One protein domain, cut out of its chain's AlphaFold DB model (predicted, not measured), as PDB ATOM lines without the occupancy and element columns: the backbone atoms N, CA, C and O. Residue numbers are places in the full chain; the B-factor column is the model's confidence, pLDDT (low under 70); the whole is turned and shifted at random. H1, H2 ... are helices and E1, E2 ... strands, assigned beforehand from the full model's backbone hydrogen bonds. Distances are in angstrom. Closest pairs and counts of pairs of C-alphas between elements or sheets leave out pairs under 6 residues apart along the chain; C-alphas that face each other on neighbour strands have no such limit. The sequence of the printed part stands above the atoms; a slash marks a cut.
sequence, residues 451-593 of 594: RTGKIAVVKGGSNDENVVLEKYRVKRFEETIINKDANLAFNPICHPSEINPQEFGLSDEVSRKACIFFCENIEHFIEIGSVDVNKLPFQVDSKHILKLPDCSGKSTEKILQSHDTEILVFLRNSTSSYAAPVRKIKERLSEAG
ATOM      1  N   ARG A 451      46.062 -15.270 -35.763       78.50
ATOM      2  CA  ARG A 451      46.644 -15.694 -34.468       78.50
ATOM      3  C   ARG A 451      46.009 -14.974 -33.280       78.50
ATOM      4  O   ARG A 451      45.873 -15.534 -32.198       78.50
ATOM      5  N   THR A 452      45.675 -13.704 -33.475       85.81
ATOM      6  CA  THR A 452      45.126 -12.822 -32.451       85.81
ATOM      7  C   THR A 452      44.274 -11.745 -33.120       85.81
ATOM      8  O   THR A 452      44.540 -11.384 -34.268       85.81
ATOM      9  N   GLY A 453      43.263 -11.246 -32.415       88.31
ATOM     10  CA  GLY A 453      42.362 -10.189 -32.876       88.31
ATOM     11  C   GLY A 453      41.736  -9.456 -31.692       88.31
ATOM     12  O   GLY A 453      41.881  -9.891 -30.546       88.31
ATOM     13  N   LYS A 454      41.044  -8.346 -31.961       92.19
ATOM     14  CA  LYS A 454      40.134  -7.713 -30.998       92.19
ATOM     15  C   LYS A 454      38.694  -7.983 -31.433       92.19
ATOM     16  O   LYS A 454      38.410  -7.897 -32.627       92.19
ATOM     17  N   ILE A 455      37.817  -8.252 -30.474       95.06
ATOM     18  CA  ILE A 455      36.361  -8.281 -30.651       95.06
ATOM     19  C   ILE A 455      35.710  -7.400 -29.581       95.06
ATOM     20  O   ILE A 455      36.289  -7.211 -28.505       95.06
ATOM     21  N   ALA A 456      34.507  -6.912 -29.863       95.69
ATOM     22  CA  ALA A 456      33.607  -6.344 -28.868       95.69
ATOM     23  C   ALA A 456      32.348  -7.212 -28.781       95.69
ATOM     24  O   ALA A 456      31.783  -7.584 -29.807       95.69
ATOM     25  N   VAL A 457      31.915  -7.541 -27.569       95.31
ATOM     26  CA  VAL A 457      30.598  -8.138 -27.324       95.31
ATOM     27  C   VAL A 457      29.616  -7.015 -27.020       95.31
ATOM     28  O   VAL A 457      29.962  -6.105 -26.271       95.31
ATOM     29  N   VAL A 458      28.420  -7.086 -27.600       94.38
ATOM     30  CA  VAL A 458      27.345  -6.099 -27.465       94.38
ATOM     31  C   VAL A 458      26.142  -6.752 -26.792       94.38
ATOM     32  O   VAL A 458      25.683  -7.816 -27.214       94.38
ATOM     33  N   LYS A 459      25.648  -6.107 -25.735       91.56
ATOM     34  CA  LYS A 459      24.499  -6.528 -24.926       91.56
ATOM     35  C   LYS A 459      23.563  -5.346 -24.665       91.56
ATOM     36  O   LYS A 459      23.972  -4.190 -24.785       91.56
ATOM     37  N   GLY A 460      22.324  -5.636 -24.272       88.00
ATOM     38  CA  GLY A 460      21.372  -4.624 -23.824       88.00
ATOM     39  C   GLY A 460      21.822  -4.029 -22.494       88.00
ATOM     40  O   GLY A 460      22.364  -4.748 -21.652       88.00
ATOM     41  N   GLY A 461      21.643  -2.720 -22.334       85.25
ATOM     42  CA  GLY A 461      21.860  -2.048 -21.061       85.25
ATOM     43  C   GLY A 461      20.686  -2.193 -20.099       85.25
ATOM     44  O   GLY A 461      19.784  -3.009 -20.277       85.25
ATOM     45  N   SER A 462      20.706  -1.356 -19.067       84.31
ATOM     46  CA  SER A 462      19.645  -1.226 -18.066       84.31
ATOM     47  C   SER A 462      18.309  -0.713 -18.629       84.31
ATOM     48  O   SER A 462      17.279  -0.844 -17.969       84.31
ATOM     49  N   ASN A 463      18.311  -0.153 -19.842       84.25
ATOM     50  CA  ASN A 463      17.136   0.287 -20.594       84.25
ATOM     51  C   ASN A 463      17.372   0.123 -22.118       84.25
ATOM     52  O   ASN A 463      18.464  -0.254 -22.549       84.25
ATOM     53  N   ASP A 464      16.364   0.440 -22.935       80.50
ATOM     54  CA  ASP A 464      16.428   0.302 -24.399       80.50
ATOM     55  C   ASP A 464      17.358   1.301 -25.119       80.50
ATOM     56  O   ASP A 464      17.734   1.050 -26.268       80.50
ATOM     57  N   GLU A 465      17.747   2.409 -24.483       83.38
ATOM     58  CA  GLU A 465      18.674   3.415 -25.034       83.38
ATOM     59  C   GLU A 465      20.149   3.108 -24.726       83.38
ATOM     60  O   GLU A 465      21.056   3.688 -25.333       83.38
ATOM     61  N   ASN A 466      20.394   2.183 -23.799       89.75
ATOM     62  CA  ASN A 466      21.718   1.834 -23.318       89.75
ATOM     63  C   ASN A 466      22.243   0.545 -23.969       89.75
ATOM     64  O   ASN A 466      21.509  -0.418 -24.214       89.75
ATOM     65  N   VAL A 467      23.558   0.490 -24.175       91.94
ATOM     66  CA  VAL A 467      24.280  -0.721 -24.593       91.94
ATOM     67  C   VAL A 467      25.412  -1.029 -23.621       91.94
ATOM     68  O   VAL A 467      26.112  -0.126 -23.168       91.94
ATOM     69  N   VAL A 468      25.631  -2.311 -23.329       93.25
ATOM     70  CA  VAL A 468      26.818  -2.781 -22.605       93.25
ATOM     71  C   VAL A 468      27.803  -3.360 -23.609       93.25
ATOM     72  O   VAL A 468      27.445  -4.205 -24.433       93.25
ATOM     73  N   LEU A 469      29.052  -2.905 -23.525       94.31
ATOM     74  CA  LEU A 469      30.150  -3.348 -24.367       94.31
ATOM     75  C   LEU A 469      31.253  -4.011 -23.542       94.31
ATOM     76  O   LEU A 469      31.702  -3.479 -22.525       94.31
ATOM     77  N   GLU A 470      31.740  -5.150 -24.033       94.88
ATOM     78  CA  GLU A 470      32.872  -5.875 -23.450       94.88
ATOM     79  C   GLU A 470      33.971  -6.101 -24.489       94.88
ATOM     80  O   GLU A 470      33.724  -6.659 -25.560       94.88
ATOM     81  N   LYS A 471      35.207  -5.689 -24.183       94.38
ATOM     82  CA  LYS A 471      36.351  -5.829 -25.104       94.38
ATOM     83  C   LYS A 471      37.175  -7.061 -24.792       94.38
ATOM     84  O   LYS A 471      37.677  -7.198 -23.677       94.38
ATOM     85  N   TYR A 472      37.438  -7.877 -25.811       94.06
ATOM     86  CA  TYR A 472      38.289  -9.058 -25.693       94.06
ATOM     87  C   TYR A 472      39.403  -9.076 -26.736       94.06
ATOM     88  O   TYR A 472      39.192  -8.848 -27.929       94.06
ATOM     89  N   ARG A 473      40.607  -9.446 -26.291       92.25
ATOM     90  CA  ARG A 473      41.670  -9.936 -27.160       92.25
ATOM     91  C   ARG A 473      41.501 -11.437 -27.320       92.25
ATOM     92  O   ARG A 473      41.809 -12.214 -26.412       92.25
ATOM     93  N   VAL A 474      41.065 -11.827 -28.508       90.81
ATOM     94  CA  VAL A 474      41.031 -13.219 -28.939       90.81
ATOM     95  C   VAL A 474      42.463 -13.659 -29.245       90.81
ATOM     96  O   VAL A 474      43.221 -12.943 -29.914       90.81
ATOM     97  N   LYS A 475      42.852 -14.837 -28.763       88.75
ATOM     98  CA  LYS A 475      44.063 -15.553 -29.184       88.75
ATOM     99  C   LYS A 475      43.651 -16.956 -29.607       88.75
ATOM    100  O   LYS A 475      42.902 -17.606 -28.888       88.75
ATOM    101  N   ARG A 476      44.140 -17.423 -30.749       84.50
ATOM    102  CA  ARG A 476      43.907 -18.793 -31.207       84.50
ATOM    103  C   ARG A 476      44.982 -19.725 -30.644       84.50
ATOM    104  O   ARG A 476      46.163 -19.385 -30.709       84.50
ATOM    105  N   PHE A 477      44.590 -20.908 -30.174       74.44
ATOM    106  CA  PHE A 477      45.545 -21.967 -29.849       74.44
ATOM    107  C   PHE A 477      46.103 -22.621 -31.129       74.44
ATOM    108  O   PHE A 477      45.372 -22.931 -32.069       74.44
ATOM    109  N   GLU A 478      47.425 -22.806 -31.186       67.69
ATOM    110  CA  GLU A 478      48.120 -23.428 -32.333       67.69
ATOM    111  C   GLU A 478      48.445 -24.907 -32.124       67.69
ATOM    112  O   GLU A 478      48.892 -25.581 -33.052       67.69
ATOM    113  N   GLU A 479      48.252 -25.387 -30.901       64.12
ATOM    114  CA  GLU A 479      48.549 -26.740 -30.456       64.12
ATOM    115  C   GLU A 479      47.230 -27.482 -30.279       64.12
ATOM    116  O   GLU A 479      46.480 -27.234 -29.341       64.12
ATOM    117  N   THR A 480      46.964 -28.410 -31.194       55.28
ATOM    118  CA  THR A 480      45.719 -29.189 -31.308       55.28
ATOM    119  C   THR A 480      45.484 -30.190 -30.170       55.28
ATOM    120  O   THR A 480      44.477 -30.886 -30.169       55.28
ATOM    121  N   ILE A 481      46.415 -30.317 -29.218       53.16
ATOM    122  CA  ILE A 481      46.381 -31.356 -28.170       53.16
ATOM    123  C   ILE A 481      46.424 -30.771 -26.745       53.16
ATOM    124  O   ILE A 481      45.977 -31.437 -25.814       53.16
ATOM    125  N   ILE A 482      46.922 -29.541 -26.547       51.34
ATOM    126  CA  ILE A 482      47.188 -29.009 -25.195       51.34
ATOM    127  C   ILE A 482      45.926 -28.494 -24.484       51.34
ATOM    128  O   ILE A 482      45.884 -28.510 -23.257       51.34
ATOM    129  N   ASN A 483      44.876 -28.111 -25.217       52.91
ATOM    130  CA  ASN A 483      43.604 -27.698 -24.624       52.91
ATOM    131  C   ASN A 483      42.433 -28.282 -25.431       52.91
ATOM    132  O   ASN A 483      41.963 -27.672 -26.387       52.91
ATOM    133  N   LYS A 484      42.013 -29.512 -25.097       54.78
ATOM    134  CA  LYS A 484      41.039 -30.294 -25.892       54.78
ATOM    135  C   LYS A 484      39.656 -29.645 -26.016       54.78
ATOM    136  O   LYS A 484      38.927 -29.976 -26.947       54.78
ATOM    137  N   ASP A 485      39.337 -28.736 -25.098       60.00
ATOM    138  CA  ASP A 485      38.002 -28.167 -24.910       60.00
ATOM    139  C   ASP A 485      37.917 -26.684 -25.333       60.00
ATOM    140  O   ASP A 485      36.881 -26.049 -25.141       60.00
ATOM    141  N   ALA A 486      38.998 -26.113 -25.891       70.12
ATOM    142  CA  ALA A 486      39.042 -24.711 -26.306       70.12
ATOM    143  C   ALA A 486      39.920 -24.466 -27.546       70.12
ATOM    144  O   ALA A 486      41.123 -24.728 -27.563       70.12
ATOM    145  N   ASN A 487      39.325 -23.853 -28.566       77.00
ATOM    146  CA  ASN A 487      39.961 -23.355 -29.781       77.00
ATOM    147  C   ASN A 487      40.506 -21.921 -29.635       77.00
ATOM    148  O   ASN A 487      41.485 -21.539 -30.295       77.00
ATOM    149  N   LEU A 488      39.860 -21.117 -28.784       85.25
ATOM    150  CA  LEU A 488      40.187 -19.715 -28.528       85.25
ATOM    151  C   LEU A 488      40.403 -19.440 -27.040       85.25
ATOM    152  O   LEU A 488      39.739 -20.007 -26.185       85.25
ATOM    153  N   ALA A 489      41.291 -18.490 -26.746       87.94
ATOM    154  CA  ALA A 489      41.365 -17.810 -25.461       87.94
ATOM    155  C   ALA A 489      40.828 -16.382 -25.600       87.94
ATOM    156  O   ALA A 489      41.379 -15.567 -26.353       87.94
ATOM    157  N   PHE A 490      39.796 -16.064 -24.826       90.44
ATOM    158  CA  PHE A 490      39.229 -14.725 -24.704       90.44
ATOM    159  C   PHE A 490      39.869 -14.034 -23.498       90.44
ATOM    160  O   PHE A 490      39.740 -14.496 -22.374       90.44
ATOM    161  N   ASN A 491      40.627 -12.962 -23.736       91.00
ATOM    162  CA  ASN A 491      41.308 -12.215 -22.674       91.00
ATOM    163  C   ASN A 491      40.656 -10.823 -22.604       91.00
ATOM    164  O   ASN A 491      40.787 -10.097 -23.597       91.00
ATOM    165  N   PRO A 492      39.969 -10.433 -21.515       91.75
ATOM    166  CA  PRO A 492      39.442  -9.077 -21.368       91.75
ATOM    167  C   PRO A 492      40.523  -8.011 -21.606       91.75
ATOM    168  O   PRO A 492      41.674  -8.167 -21.191       91.75
ATOM    169  N   ILE A 493      40.172  -6.934 -22.311       91.00
ATOM    170  CA  ILE A 493      41.048  -5.773 -22.510       91.00
ATOM    171  C   ILE A 493      40.655  -4.716 -21.482       91.00
ATOM    172  O   ILE A 493      39.687  -3.991 -21.691       91.00
ATOM    173  N   CYS A 494      41.398  -4.637 -20.384       80.69
ATOM    174  CA  CYS A 494      41.208  -3.616 -19.356       80.69
ATOM    175  C   CYS A 494      42.383  -2.635 -19.415       80.69
ATOM    176  O   CYS A 494      43.526  -3.020 -19.159       80.69
ATOM    177  N   HIS A 495      42.116  -1.380 -19.775       75.94
ATOM    178  CA  HIS A 495      43.086  -0.295 -19.626       75.94
ATOM    179  C   HIS A 495      42.927   0.342 -18.235       75.94
ATOM    180  O   HIS A 495      41.810   0.386 -17.735       75.94
ATOM    181  N   PRO A 496      43.991   0.872 -17.597       72.94
ATOM    182  CA  PRO A 496      43.891   1.442 -16.245       72.94
ATOM    183  C   PRO A 496      42.885   2.597 -16.093       72.94
ATOM    184  O   PRO A 496      42.477   2.910 -14.982       72.94
ATOM    185  N   SER A 497      42.513   3.235 -17.204       72.62
ATOM    186  CA  SER A 497      41.553   4.339 -17.297       72.62
ATOM    187  C   SER A 497      40.159   3.921 -17.794       72.62
ATOM    188  O   SER A 497      39.328   4.792 -18.028       72.62
ATOM    189  N   GLU A 498      39.910   2.629 -18.024       79.38
ATOM    190  CA  GLU A 498      38.675   2.119 -18.631       79.38
ATOM    191  C   GLU A 498      38.071   0.985 -17.796       79.38
ATOM    192  O   GLU A 498      38.776   0.086 -17.335       79.38
ATOM    193  N   ILE A 499      36.745   0.990 -17.656       85.31
ATOM    194  CA  ILE A 499      35.992  -0.118 -17.058       85.31
ATOM    195  C   ILE A 499      35.623  -1.094 -18.188       85.31
ATOM    196  O   ILE A 499      35.373  -0.672 -19.311       85.31
ATOM    197  N   ASN A 500      35.636  -2.402 -17.941       90.00
ATOM    198  CA  ASN A 500      35.236  -3.421 -18.918       90.00
ATOM    199  C   ASN A 500      34.628  -4.611 -18.149       90.00
ATOM    200  O   ASN A 500      35.380  -5.241 -17.398       90.00
ATOM    201  N   PRO A 501      33.318  -4.926 -18.272       91.50
ATOM    202  CA  PRO A 501      32.278  -4.285 -19.103       91.50
ATOM    203  C   PRO A 501      32.080  -2.786 -18.848       91.50
ATOM    204  O   PRO A 501      32.304  -2.315 -17.736       91.50
ATOM    205  N   GLN A 502      31.591  -2.058 -19.855       92.75
ATOM    206  CA  GLN A 502      31.115  -0.679 -19.702       92.75
ATOM    207  C   GLN A 502      29.752  -0.485 -20.377       92.75
ATOM    208  O   GLN A 502      29.533  -0.957 -21.492       92.75
ATOM    209  N   GLU A 503      28.847   0.216 -19.695       93.12
ATOM    210  CA  GLU A 503      27.549   0.640 -20.226       93.12
ATOM    211  C   GLU A 503      27.642   2.062 -20.800       93.12
ATOM    212  O   GLU A 503      28.306   2.929 -20.227       93.12
ATOM    213  N   PHE A 504      26.974   2.297 -21.929       92.62
ATOM    214  CA  PHE A 504      26.891   3.589 -22.608       92.62
ATOM    215  C   PHE A 504      25.427   3.904 -22.917       92.62
ATOM    216  O   PHE A 504      24.775   3.130 -23.618       92.62
ATOM    217  N   GLY A 505      24.921   5.039 -22.428       90.94
ATOM    218  CA  GLY A 505      23.627   5.576 -22.855       90.94
ATOM    219  C   GLY A 505      23.790   6.345 -24.156       90.94
ATOM    220  O   GLY A 505      24.585   7.275 -24.227       90.94
ATOM    221  N   LEU A 506      23.109   5.938 -25.224       88.06
ATOM    222  CA  LEU A 506      23.404   6.464 -26.562       88.06
ATOM    223  C   LEU A 506      22.601   7.725 -26.926       88.06
ATOM    224  O   LEU A 506      22.748   8.241 -28.035       88.06
ATOM    225  N   SER A 507      21.803   8.252 -25.994       85.75
ATOM    226  CA  SER A 507      20.995   9.463 -26.167       85.75
ATOM    227  C   SER A 507      21.780  10.779 -26.052       85.75
ATOM    228  O   SER A 507      21.360  11.772 -26.646       85.75
ATOM    229  N   ASP A 508      22.942  10.812 -25.384       88.38
ATOM    230  CA  ASP A 508      23.774  12.021 -25.262       88.38
ATOM    231  C   ASP A 508      25.079  11.975 -26.092       88.38
ATOM    232  O   ASP A 508      25.591  10.924 -26.480       88.38
ATOM    233  N   GLU A 509      25.623  13.147 -26.426       92.19
ATOM    234  CA  GLU A 509      26.844  13.273 -27.233       92.19
ATOM    235  C   GLU A 509      28.110  12.756 -26.528       92.19
ATOM    236  O   GLU A 509      28.960  12.139 -27.174       92.19
ATOM    237  N   VAL A 510      28.255  12.994 -25.223       93.00
ATOM    238  CA  VAL A 510      29.461  12.637 -24.463       93.00
ATOM    239  C   VAL A 510      29.578  11.119 -24.368       93.00
ATOM    240  O   VAL A 510      30.643  10.567 -24.647       93.00
ATOM    241  N   SER A 511      28.474  10.436 -24.071       91.56
ATOM    242  CA  SER A 511      28.402   8.975 -24.027       91.56
ATOM    243  C   SER A 511      28.589   8.336 -25.407       91.56
ATOM    244  O   SER A 511      29.328   7.355 -25.521       91.56
ATOM    245  N   ARG A 512      28.034   8.920 -26.484       93.56
ATOM    246  CA  ARG A 512      28.316   8.469 -27.864       93.56
ATOM    247  C   ARG A 512      29.799   8.621 -28.228       93.56
ATOM    248  O   ARG A 512      30.384   7.683 -28.773       93.56
ATOM    249  N   LYS A 513      30.441   9.743 -27.872       94.94
ATOM    250  CA  LYS A 513      31.897   9.928 -28.039       94.94
ATOM    251  C   LYS A 513      32.675   8.882 -27.240       94.94
ATOM    252  O   LYS A 513      33.537   8.211 -27.808       94.94
ATOM    253  N   ALA A 514      32.343   8.682 -25.965       93.12
ATOM    254  CA  ALA A 514      32.983   7.688 -25.105       93.12
ATOM    255  C   ALA A 514      32.864   6.259 -25.669       93.12
ATOM    256  O   ALA A 514      33.859   5.536 -25.695       93.12
ATOM    257  N   CYS A 515      31.701   5.882 -26.209       94.00
ATOM    258  CA  CYS A 515      31.487   4.603 -26.890       94.00
ATOM    259  C   CYS A 515      32.421   4.425 -28.105       94.00
ATOM    260  O   CYS A 515      33.001   3.353 -28.291       94.00
ATOM    261  N   ILE A 516      32.619   5.470 -28.918       95.25
ATOM    262  CA  ILE A 516      33.533   5.433 -30.074       95.25
ATOM    263  C   ILE A 516      34.989   5.264 -29.625       95.25
ATOM    264  O   ILE A 516      35.707   4.424 -30.176       95.25
ATOM    265  N   PHE A 517      35.423   6.031 -28.618       93.44
ATOM    266  CA  PHE A 517      36.768   5.901 -28.051       93.44
ATOM    267  C   PHE A 517      36.995   4.505 -27.467       93.44
ATOM    268  O   PHE A 517      38.015   3.886 -27.770       93.44
ATOM    269  N   PHE A 518      36.020   3.971 -26.729       93.50
ATOM    270  CA  PHE A 518      36.067   2.621 -26.179       93.50
ATOM    271  C   PHE A 518      36.248   1.568 -27.279       93.50
ATOM    272  O   PHE A 518      37.133   0.721 -27.161       93.50
ATOM    273  N   CYS A 519      35.475   1.631 -28.369       93.25
ATOM    274  CA  CYS A 519      35.560   0.683 -29.486       93.25
ATOM    275  C   CYS A 519      36.836   0.794 -30.343       93.25
ATOM    276  O   CYS A 519      37.124  -0.134 -31.103       93.25
ATOM    277  N   GLU A 520      37.603   1.885 -30.256       92.88
ATOM    278  CA  GLU A 520      38.862   2.109 -30.985       92.88
ATOM    279  C   GLU A 520      38.815   1.675 -32.479       92.88
ATOM    280  O   GLU A 520      38.049   2.203 -33.286       92.88
ATOM    281  N   ASN A 521      39.642   0.680 -32.844       92.75
ATOM    282  CA  ASN A 521      39.728  -0.003 -34.133       92.75
ATOM    283  C   ASN A 521      39.212  -1.452 -34.088       92.75
ATOM    284  O   ASN A 521      39.672  -2.302 -34.852       92.75
ATOM    285  N   ILE A 522      38.311  -1.774 -33.159       93.94
ATOM    286  CA  ILE A 522      37.612  -3.060 -33.170       93.94
ATOM    287  C   ILE A 522      36.665  -3.060 -34.367       93.94
ATOM    288  O   ILE A 522      35.730  -2.265 -34.404       93.94
ATOM    289  N   GLU A 523      36.924  -3.926 -35.346       93.12
ATOM    290  CA  GLU A 523      36.052  -4.109 -36.516       93.12
ATOM    291  C   GLU A 523      34.998  -5.203 -36.283       93.12
ATOM    292  O   GLU A 523      33.930  -5.133 -36.872       93.12
ATOM    293  N   HIS A 524      35.277  -6.199 -35.431       95.06
ATOM    294  CA  HIS A 524      34.431  -7.383 -35.237       95.06
ATOM    295  C   HIS A 524      33.564  -7.280 -33.975       95.06
ATOM    296  O   HIS A 524      34.093  -7.119 -32.870       95.06
ATOM    297  N   PHE A 525      32.254  -7.464 -34.137       95.75
ATOM    298  CA  PHE A 525      31.259  -7.359 -33.074       95.75
ATOM    299  C   PHE A 525      30.483  -8.671 -32.912       95.75
ATOM    300  O   PHE A 525      30.195  -9.359 -33.893       95.75
ATOM    301  N   ILE A 526      30.163  -9.023 -31.668       95.25
ATOM    302  CA  ILE A 526      29.340 -10.184 -31.319       95.25
ATOM    303  C   ILE A 526      28.123  -9.696 -30.536       95.25
ATOM    304  O   ILE A 526      28.270  -9.201 -29.424       95.25
ATOM    305  N   GLU A 527      26.932  -9.853 -31.096       93.81
ATOM    306  CA  GLU A 527      25.676  -9.639 -30.380       93.81
ATOM    307  C   GLU A 527      25.361 -10.857 -29.511       93.81
ATOM    308  O   GLU A 527      25.471 -11.996 -29.976       93.81
ATOM    309  N   ILE A 528      24.938 -10.626 -28.268       90.94
ATOM    310  CA  ILE A 528      24.347 -11.660 -27.414       90.94
ATOM    311  C   ILE A 528      22.925 -11.229 -27.053       90.94
ATOM    312  O   ILE A 528      22.723 -10.197 -26.411       90.94
ATOM    313  N   GLY A 529      21.948 -12.045 -27.451       83.44
ATOM    314  CA  GLY A 529      20.527 -11.798 -27.203       83.44
ATOM    315  C   GLY A 529      19.876 -10.802 -28.165       83.44
ATOM    316  O   GLY A 529      20.323 -10.617 -29.294       83.44
ATOM    317  N   SER A 530      18.772 -10.192 -27.729       74.88
ATOM    318  CA  SER A 530      17.892  -9.347 -28.557       74.88
ATOM    319  C   SER A 530      18.414  -7.913 -28.720       74.88
ATOM    320  O   SER A 530      17.728  -6.948 -28.390       74.88
ATOM    321  N   VAL A 531      19.654  -7.769 -29.185       80.62
ATOM    322  CA  VAL A 531      20.391  -6.499 -29.213       80.62
ATOM    323  C   VAL A 531      20.884  -6.245 -30.624       80.62
ATOM    324  O   VAL A 531      21.487  -7.123 -31.227       80.62
ATOM    325  N   ASP A 532      20.645  -5.047 -31.146       80.19
ATOM    326  CA  ASP A 532      21.088  -4.668 -32.485       80.19
ATOM    327  C   ASP A 532      22.381  -3.843 -32.413       80.19
ATOM    328  O   ASP A 532      22.397  -2.761 -31.819       80.19
ATOM    329  N   VAL A 533      23.462  -4.323 -33.042       83.75
ATOM    330  CA  VAL A 533      24.711  -3.558 -33.222       83.75
ATOM    331  C   VAL A 533      24.469  -2.225 -33.936       83.75
ATOM    332  O   VAL A 533      25.198  -1.270 -33.676       83.75
ATOM    333  N   ASN A 534      23.419  -2.103 -34.755       80.12
ATOM    334  CA  ASN A 534      23.057  -0.841 -35.407       80.12
ATOM    335  C   ASN A 534      22.594   0.258 -34.428       80.12
ATOM    336  O   ASN A 534      22.434   1.401 -34.850       80.12
ATOM    337  N   LYS A 535      22.402  -0.045 -33.130       85.12
ATOM    338  CA  LYS A 535      22.239   0.987 -32.091       85.12
ATOM    339  C   LYS A 535      23.521   1.797 -31.861       85.12
ATOM    340  O   LYS A 535      23.426   2.917 -31.370       85.12
ATOM    341  N   LEU A 536      24.705   1.256 -32.176       92.19
ATOM    342  CA  LEU A 536      25.982   1.950 -31.975       92.19
ATOM    343  C   LEU A 536      26.042   3.272 -32.764       92.19
ATOM    344  O   LEU A 536      25.481   3.368 -33.853       92.19
ATOM    345  N   PRO A 537      26.779   4.288 -32.274       93.31
ATOM    346  CA  PRO A 537      26.836   5.608 -32.911       93.31
ATOM    347  C   PRO A 537      27.605   5.645 -34.248       93.31
ATOM    348  O   PRO A 537      27.870   6.724 -34.762       93.31
ATOM    349  N   PHE A 538      27.990   4.498 -34.807       93.75
ATOM    350  CA  PHE A 538      28.725   4.350 -36.063       93.75
ATOM    351  C   PHE A 538      28.285   3.067 -36.771       93.75
ATOM    352  O   PHE A 538      27.768   2.146 -36.137       93.75
ATOM    353  N   GLN A 539      28.515   2.975 -38.079       91.50
ATOM    354  CA  GLN A 539      28.072   1.824 -38.859       91.50
ATOM    355  C   GLN A 539      29.047   0.645 -38.733       91.50
ATOM    356  O   GLN A 539      30.272   0.799 -38.704       91.50
ATOM    357  N   VAL A 540      28.497  -0.569 -38.690       91.38
ATOM    358  CA  VAL A 540      29.261  -1.821 -38.719       91.38
ATOM    359  C   VAL A 540      28.765  -2.645 -39.898       91.38
ATOM    360  O   VAL A 540      27.586  -2.970 -39.990       91.38
ATOM    361  N   ASP A 541      29.666  -2.997 -40.818       89.94
ATOM    362  CA  ASP A 541      29.320  -3.883 -41.930       89.94
ATOM    363  C   ASP A 541      28.841  -5.233 -41.380       89.94
ATOM    364  O   ASP A 541      29.554  -5.886 -40.617       89.94
ATOM    365  N   SER A 542      27.658  -5.660 -41.825       89.38
ATOM    366  CA  SER A 542      27.029  -6.954 -41.538       89.38
ATOM    367  C   SER A 542      27.984  -8.156 -41.515       89.38
ATOM    368  O   SER A 542      27.827  -9.044 -40.680       89.38
ATOM    369  N   LYS A 543      29.013  -8.191 -42.377       90.62
ATOM    370  CA  LYS A 543      29.993  -9.291 -42.412       90.62
ATOM    371  C   LYS A 543      30.884  -9.353 -41.167       90.62
ATOM    372  O   LYS A 543      31.506 -10.383 -40.932       90.62
ATOM    373  N   HIS A 544      30.984  -8.265 -40.405       92.88
ATOM    374  CA  HIS A 544      31.730  -8.157 -39.153       92.88
ATOM    375  C   HIS A 544      30.823  -8.226 -37.908       92.88
ATOM    376  O   HIS A 544      31.280  -7.896 -36.812       92.88
ATOM    377  N   ILE A 545      29.578  -8.694 -38.054       94.12
ATOM    378  CA  ILE A 545      28.645  -8.956 -36.951       94.12
ATOM    379  C   ILE A 545      28.390 -10.466 -36.861       94.12
ATOM    380  O   ILE A 545      28.056 -11.108 -37.858       94.12
ATOM    381  N   LEU A 546      28.524 -11.038 -35.664       93.50
ATOM    382  CA  LEU A 546      28.081 -12.396 -35.338       93.50
ATOM    383  C   LEU A 546      26.965 -12.320 -34.295       93.50
ATOM    384  O   LEU A 546      27.141 -11.664 -33.273       93.50
ATOM    385  N   LYS A 547      25.842 -13.004 -34.523       93.00
ATOM    386  CA  LYS A 547      24.729 -13.066 -33.567       93.00
ATOM    387  C   LYS A 547      24.768 -14.394 -32.816       93.00
ATOM    388  O   LYS A 547      24.706 -15.441 -33.455       93.00
ATOM    389  N   LEU A 548      24.863 -14.355 -31.488       91.19
ATOM    390  CA  LEU A 548      24.818 -15.530 -30.613       91.19
ATOM    391  C   LEU A 548      23.546 -15.513 -29.744       91.19
ATOM    392  O   LEU A 548      23.080 -14.439 -29.349       91.19
ATOM    393  N   PRO A 549      22.964 -16.686 -29.427       85.56
ATOM    394  CA  PRO A 549      21.774 -16.761 -28.587       85.56
ATOM    395  C   PRO A 549      22.076 -16.278 -27.164       85.56
ATOM    396  O   PRO A 549      23.142 -16.574 -26.614       85.56
ATOM    397  N   ASP A 550      21.117 -15.592 -26.538       77.38
ATOM    398  CA  ASP A 550      21.215 -15.342 -25.101       77.38
ATOM    399  C   ASP A 550      21.172 -16.676 -24.344       77.38
ATOM    400  O   ASP A 550      20.341 -17.548 -24.601       77.38
ATOM    401  N   CYS A 551      22.093 -16.827 -23.402       72.81
ATOM    402  CA  CYS A 551      22.184 -17.966 -22.506       72.81
ATOM    403  C   CYS A 551      22.068 -17.451 -21.072       72.81
ATOM    404  O   CYS A 551      23.041 -17.499 -20.311       72.81
ATOM    405  N   SER A 552      20.880 -16.952 -20.728       69.94
ATOM    406  CA  SER A 552      20.529 -16.386 -19.424       69.94
ATOM    407  C   SER A 552      21.163 -17.161 -18.258       69.94
ATOM    408  O   SER A 552      20.939 -18.364 -18.105       69.94
ATOM    409  N   GLY A 553      21.965 -16.475 -17.438       70.06
ATOM    410  CA  GLY A 553      22.681 -17.063 -16.297       70.06
ATOM    411  C   GLY A 553      24.105 -17.571 -16.582       70.06
ATOM    412  O   GLY A 553      24.808 -17.945 -15.643       70.06
ATOM    413  N   LYS A 554      24.585 -17.556 -17.835       82.44
ATOM    414  CA  LYS A 554      26.010 -17.759 -18.158       82.44
ATOM    415  C   LYS A 554      26.761 -16.421 -18.196       82.44
ATOM    416  O   LYS A 554      26.226 -15.411 -18.641       82.44
ATOM    417  N   SER A 555      28.032 -16.421 -17.784       87.81
ATOM    418  CA  SER A 555      28.937 -15.290 -18.031       87.81
ATOM    419  C   SER A 555      29.301 -15.193 -19.516       87.81
ATOM    420  O   SER A 555      29.299 -16.205 -20.220       87.81
ATOM    421  N   THR A 556      29.678 -13.999 -19.988       88.75
ATOM    422  CA  THR A 556      30.076 -13.761 -21.389       88.75
ATOM    423  C   THR A 556      31.146 -14.738 -21.847       88.75
ATOM    424  O   THR A 556      31.009 -15.362 -22.890       88.75
ATOM    425  N   GLU A 557      32.176 -14.931 -21.023       87.88
ATOM    426  CA  GLU A 557      33.287 -15.838 -21.307       87.88
ATOM    427  C   GLU A 557      32.809 -17.276 -21.528       87.88
ATOM    428  O   GLU A 557      33.282 -17.931 -22.449       87.88
ATOM    429  N   LYS A 558      31.816 -17.754 -20.762       88.69
ATOM    430  CA  LYS A 558      31.225 -19.087 -20.959       88.69
ATOM    431  C   LYS A 558      30.428 -19.188 -22.261       88.69
ATOM    432  O   LYS A 558      30.430 -20.256 -22.861       88.69
ATOM    433  N   ILE A 559      29.766 -18.111 -22.695       90.94
ATOM    434  CA  ILE A 559      29.044 -18.064 -23.981       90.94
ATOM    435  C   ILE A 559      30.046 -18.049 -25.141       90.94
ATOM    436  O   ILE A 559      29.952 -18.876 -26.044       90.94
ATOM    437  N   LEU A 560      31.053 -17.172 -25.082       91.50
ATOM    438  CA  LEU A 560      32.131 -17.111 -26.072       91.50
ATOM    439  C   LEU A 560      32.869 -18.451 -26.181       91.50
ATOM    440  O   LEU A 560      33.151 -18.904 -27.286       91.50
ATOM    441  N   GLN A 561      33.123 -19.117 -25.050       88.62
ATOM    442  CA  GLN A 561      33.777 -20.422 -25.017       88.62
ATOM    443  C   GLN A 561      32.906 -21.539 -25.609       88.62
ATOM    444  O   GLN A 561      33.439 -22.403 -26.298       88.62
ATOM    445  N   SER A 562      31.579 -21.520 -25.409       87.69
ATOM    446  CA  SER A 562      30.679 -22.515 -26.016       87.69
ATOM    447  C   SER A 562      30.393 -22.286 -27.508       87.69
ATOM    448  O   SER A 562      29.783 -23.146 -28.134       87.69
ATOM    449  N   HIS A 563      30.827 -21.156 -28.075       88.81
ATOM    450  CA  HIS A 563      30.673 -20.797 -29.492       88.81
ATOM    451  C   HIS A 563      32.026 -20.537 -30.187       88.81
ATOM    452  O   HIS A 563      32.095 -19.873 -31.222       88.81
ATOM    453  N   ASP A 564      33.141 -21.034 -29.646       88.44
ATOM    454  CA  ASP A 564      34.466 -20.577 -30.070       88.44
ATOM    455  C   ASP A 564      34.865 -20.982 -31.508       88.44
ATOM    456  O   ASP A 564      35.499 -20.190 -32.213       88.44
ATOM    457  N   THR A 565      34.420 -22.140 -32.008       86.38
ATOM    458  CA  THR A 565      34.571 -22.523 -33.425       86.38
ATOM    459  C   THR A 565      33.710 -21.666 -34.355       86.38
ATOM    460  O   THR A 565      34.155 -21.297 -35.446       86.38
ATOM    461  N   GLU A 566      32.495 -21.305 -33.940       88.81
ATOM    462  CA  GLU A 566      31.623 -20.399 -34.695       88.81
ATOM    463  C   GLU A 566      32.279 -19.016 -34.823       88.81
ATOM    464  O   GLU A 566      32.418 -18.490 -35.932       88.81
ATOM    465  N   ILE A 567      32.835 -18.508 -33.719       91.19
ATOM    466  CA  ILE A 567      33.639 -17.281 -33.676       91.19
ATOM    467  C   ILE A 567      34.894 -17.405 -34.561       91.19
ATOM    468  O   ILE A 567      35.209 -16.472 -35.300       91.19
ATOM    469  N   LEU A 568      35.601 -18.542 -34.568       88.44
ATOM    470  CA  LEU A 568      36.739 -18.767 -35.474       88.44
ATOM    471  C   LEU A 568      36.346 -18.690 -36.955       88.44
ATOM    472  O   LEU A 568      37.057 -18.069 -37.752       88.44
ATOM    473  N   VAL A 569      35.244 -19.333 -37.347       87.50
ATOM    474  CA  VAL A 569      34.765 -19.331 -38.737       87.50
ATOM    475  C   VAL A 569      34.292 -17.933 -39.140       87.50
ATOM    476  O   VAL A 569      34.609 -17.477 -40.241       87.50
ATOM    477  N   PHE A 570      33.627 -17.213 -38.237       90.31
ATOM    478  CA  PHE A 570      33.282 -15.804 -38.404       90.31
ATOM    479  C   PHE A 570      34.526 -14.920 -38.610       90.31
ATOM    480  O   PHE A 570      34.615 -14.219 -39.619       90.31
ATOM    481  N   LEU A 571      35.535 -15.002 -37.733       88.75
ATOM    482  CA  LEU A 571      36.786 -14.229 -37.839       88.75
ATOM    483  C   LEU A 571      37.596 -14.554 -39.108       88.75
ATOM    484  O   LEU A 571      38.357 -13.715 -39.587       88.75
ATOM    485  N   ARG A 572      37.436 -15.759 -39.676       85.75
ATOM    486  CA  ARG A 572      37.991 -16.117 -40.991       85.75
ATOM    487  C   ARG A 572      37.280 -15.396 -42.135       85.75
ATOM    488  O   ARG A 572      37.939 -14.917 -43.046       85.75
ATOM    489  N   ASN A 573      35.950 -15.400 -42.125       84.31
ATOM    490  CA  ASN A 573      35.135 -14.879 -43.227       84.31
ATOM    491  C   ASN A 573      35.100 -13.345 -43.256       84.31
ATOM    492  O   ASN A 573      34.855 -12.748 -44.299       84.31
ATOM    493  N   SER A 574      35.348 -12.717 -42.108       83.50
ATOM    494  CA  SER A 574      35.204 -11.282 -41.875       83.50
ATOM    495  C   SER A 574      36.541 -10.530 -41.878       83.50
ATOM    496  O   SER A 574      36.697  -9.535 -41.177       83.50
ATOM    497  N   THR A 575      37.541 -10.993 -42.637       74.75
ATOM    498  CA  THR A 575      38.882 -10.383 -42.654       74.75
ATOM    499  C   THR A 575      38.850  -8.899 -43.018       74.75
ATOM    500  O   THR A 575      38.410  -8.524 -44.103       74.75
ATOM    501  N   SER A 576      39.388  -8.070 -42.125       75.75
ATOM    502  CA  SER A 576      39.552  -6.625 -42.285       75.75
ATOM    503  C   SER A 576      41.025  -6.239 -42.465       75.75
ATOM    504  O   SER A 576      41.943  -6.890 -41.956       75.75
ATOM    505  N   SER A 577      41.270  -5.156 -43.203       78.25
ATOM    506  CA  SER A 577      42.583  -4.508 -43.252       78.25
ATOM    507  C   SER A 577      42.816  -3.711 -41.969       78.25
ATOM    508  O   SER A 577      41.934  -2.962 -41.556       78.25
ATOM    509  N   TYR A 578      44.003  -3.807 -41.371       82.31
ATOM    510  CA  TYR A 578      44.316  -3.060 -40.149       82.31
ATOM    511  C   TYR A 578      44.195  -1.539 -40.350       82.31
ATOM    512  O   TYR A 578      44.955  -0.942 -41.116       82.31
ATOM    513  N   ALA A 579      43.294  -0.913 -39.591       87.00
ATOM    514  CA  ALA A 579      43.249   0.528 -39.378       87.00
ATOM    515  C   ALA A 579      43.878   0.886 -38.020       87.00
ATOM    516  O   ALA A 579      43.663   0.201 -37.015       87.00
ATOM    517  N   ALA A 580      44.645   1.977 -37.967       90.94
ATOM    518  CA  ALA A 580      45.164   2.509 -36.707       90.94
ATOM    519  C   ALA A 580      44.017   3.099 -35.851       90.94
ATOM    520  O   ALA A 580      43.162   3.779 -36.426       90.94
ATOM    521  N   PRO A 581      44.010   2.928 -34.509       91.75
ATOM    522  CA  PRO A 581      42.958   3.440 -33.617       91.75
ATOM    523  C   PRO A 581      42.566   4.895 -33.882       91.75
ATOM    524  O   PRO A 581      41.406   5.173 -34.158       91.75
ATOM    525  N   VAL A 582      43.543   5.807 -33.933       93.50
ATOM    526  CA  VAL A 582      43.315   7.244 -34.178       93.50
ATOM    527  C   VAL A 582      42.601   7.514 -35.510       93.50
ATOM    528  O   VAL A 582      41.811   8.449 -35.603       93.50
ATOM    529  N   ARG A 583      42.855   6.704 -36.549       94.69
ATOM    530  CA  ARG A 583      42.172   6.839 -37.842       94.69
ATOM    531  C   ARG A 583      40.728   6.344 -37.750       94.69
ATOM    532  O   ARG A 583      39.835   7.069 -38.171       94.69
ATOM    533  N   LYS A 584      40.504   5.152 -37.184       94.62
ATOM    534  CA  LYS A 584      39.162   4.554 -37.099       94.62
ATOM    535  C   LYS A 584      38.237   5.324 -36.149       94.62
ATOM    536  O   LYS A 584      37.060   5.474 -36.441       94.62
ATOM    537  N   ILE A 585      38.776   5.891 -35.070       95.88
ATOM    538  CA  ILE A 585      38.043   6.795 -34.171       95.88
ATOM    539  C   ILE A 585      37.568   8.046 -34.924       95.88
ATOM    540  O   ILE A 585      36.402   8.402 -34.818       95.88
ATOM    541  N   LYS A 586      38.427   8.690 -35.730       95.62
ATOM    542  CA  LYS A 586      38.038   9.867 -36.536       95.62
ATOM    543  C   LYS A 586      36.973   9.549 -37.589       95.62
ATOM    544  O   LYS A 586      36.071  10.349 -37.791       95.62
ATOM    545  N   GLU A 587      37.088   8.392 -38.237       95.31
ATOM    546  CA  GLU A 587      36.098   7.857 -39.183       95.31
ATOM    547  C   GLU A 587      34.725   7.715 -38.500       95.31
ATOM    548  O   GLU A 587      33.757   8.336 -38.926       95.31
ATOM    549  N   ARG A 588      34.681   7.034 -37.348       96.00
ATOM    550  CA  ARG A 588      33.464   6.815 -36.548       96.00
ATOM    551  C   ARG A 588      32.857   8.089 -35.957       96.00
ATOM    552  O   ARG A 588      31.641   8.212 -35.927       96.00
ATOM    553  N   LEU A 589      33.676   9.044 -35.510       96.12
ATOM    554  CA  LEU A 589      33.196  10.365 -35.072       96.12
ATOM    555  C   LEU A 589      32.514  11.110 -36.229       96.12
ATOM    556  O   LEU A 589      31.411  11.623 -36.067       96.12
ATOM    557  N   SER A 590      33.111  11.078 -37.426       95.38
ATOM    558  CA  SER A 590      32.512  11.683 -38.618       95.38
ATOM    559  C   SER A 590      31.211  10.998 -39.052       95.38
ATOM    560  O   SER A 590      30.313  11.692 -39.521       95.38
ATOM    561  N   GLU A 591      31.093   9.673 -38.912       93.06
ATOM    562  CA  GLU A 591      29.839   8.936 -39.152       93.06
ATOM    563  C   GLU A 591      28.745   9.309 -38.139       93.06
ATOM    564  O   GLU A 591      27.579   9.437 -38.508       93.06
ATOM    565  N   ALA A 592      29.126   9.525 -36.878       90.94
ATOM    566  CA  ALA A 592      28.224   9.900 -35.789       90.94
ATOM    567  C   ALA A 592      27.752  11.369 -35.837       90.94
ATOM    568  O   ALA A 592      26.821  11.738 -35.112       90.94
ATOM    569  N   GLY A 593      28.417  12.208 -36.646       89.94
ATOM    570  CA  GLY A 593      28.229  13.661 -36.687       89.94
ATOM    571  C   GLY A 593      28.832  14.395 -35.481       89.94
ATOM    572  O   GLY A 593      28.196  15.314 -34.967       89.94
TER     573      GLY A 593
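AT A GLANCE: This is residues 451 to 593 of the 594 residues of an uncharacterized protein of Megasphaera stantonii (UniProt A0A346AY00). A strongly twisted sheet of six strands is built on the long hairpin E1 and E2, with E5 and E6 added beyond E1, and E3 and E4 both beyond E2, at different parts of its length. H1 packs on one face of this sheet, H2 packs on the opposite face beside E3, H3 packs near E3 and E6, and H4 packs on H1, away from the sheet. The printed part has 143 residues with six named strands and four named helices, along the chain first the strands E1 to E4, then H1, then E5 and E6, then H2, H3 and H4; the class is mixed, helices and strands, and the sheet is branched, with the neighbour pairs E1 and E2, E2 and E3, and E2 and E4 antiparallel, and E1 and E5, and E5 and E6, parallel. It is compact, with a radius of gyration of the C-alphas of 15.0 A and spans of 49 by 35 by 31 A.

HOW THE PARTS SIT: Begin at E1, residues 452 to 460, and E2, residues 466 to 476, an antiparallel hairpin in which N 457 and O 470 are 2.8 A apart. On the other side of E2 from E1, look for E3, residues 488 to 492, with N 473 and O 491 at 2.8 A, and E4, residues 502 to 505, with N 469 and O 502 at 2.9 A; both are antiparallel to E2. E1, E2 and E3 form a meander, each strand the antiparallel neighbour of the one before. On the other side of E1 from E2 is E5, residues 524 to 528, parallel to E1, with N 458 and O 526 at 2.8 A. On the other side of E5 from E1 is the edge strand E6, residues 545 to 548, parallel to E5, with N 527 and O 546 at 2.8 A. H1, residues 509 to 519, is on the sheet over E2 and E4 at a height of 9.6 A; the closest C-alphas of E4 and H1 are those of Phe 504 and Ser 511, 5.8 A apart. H2, residues 556 to 562, is on the opposite face, over none of the strands; its closest C-alpha pair with E3 is Glu 557 and Phe 490, 6.9 A. H3, residues 564 to 573, is on the sheet too, and the C-alphas of Phe 570 and Leu 546 in E6 are 6.9 A apart, the closest of that pair. H4, residues 581 to 592, is not on the sheet; with residues 585 to 589 alone it touches H1, closest at the C-alphas of Ile 585 and Ile 516, 6.2 A, opposite ways at a tilt of 37 degrees, only just steep. In H1, H2, H3 and H4 every O i to N i+4 pair is within hydrogen-bond range.

IN THESE COORDINATES: Find C-alpha 452 at (45.126, -12.822, -32.451); from there E1 runs 26.6 A to C-alpha 460. E2 runs 31.3 A, from C-alpha 466 at (21.718, 1.834, -23.318) to C-alpha 476. H1 is 15.5 A long, H3 14.4 A and H4 16.2 A, ending at C-alpha 592 at (28.224, 9.900, -35.789).

THE WHOLE: The C-alphas of Ile 481 and Gly 593, the two farthest apart, are 49.3 A from each other. The printed part has no cut; the links E2 to E3 and E5 to E6 are long. Look for pLDDT under 70 at residues 478 to 485 and residue 552; the mean of the printed part is 86.7.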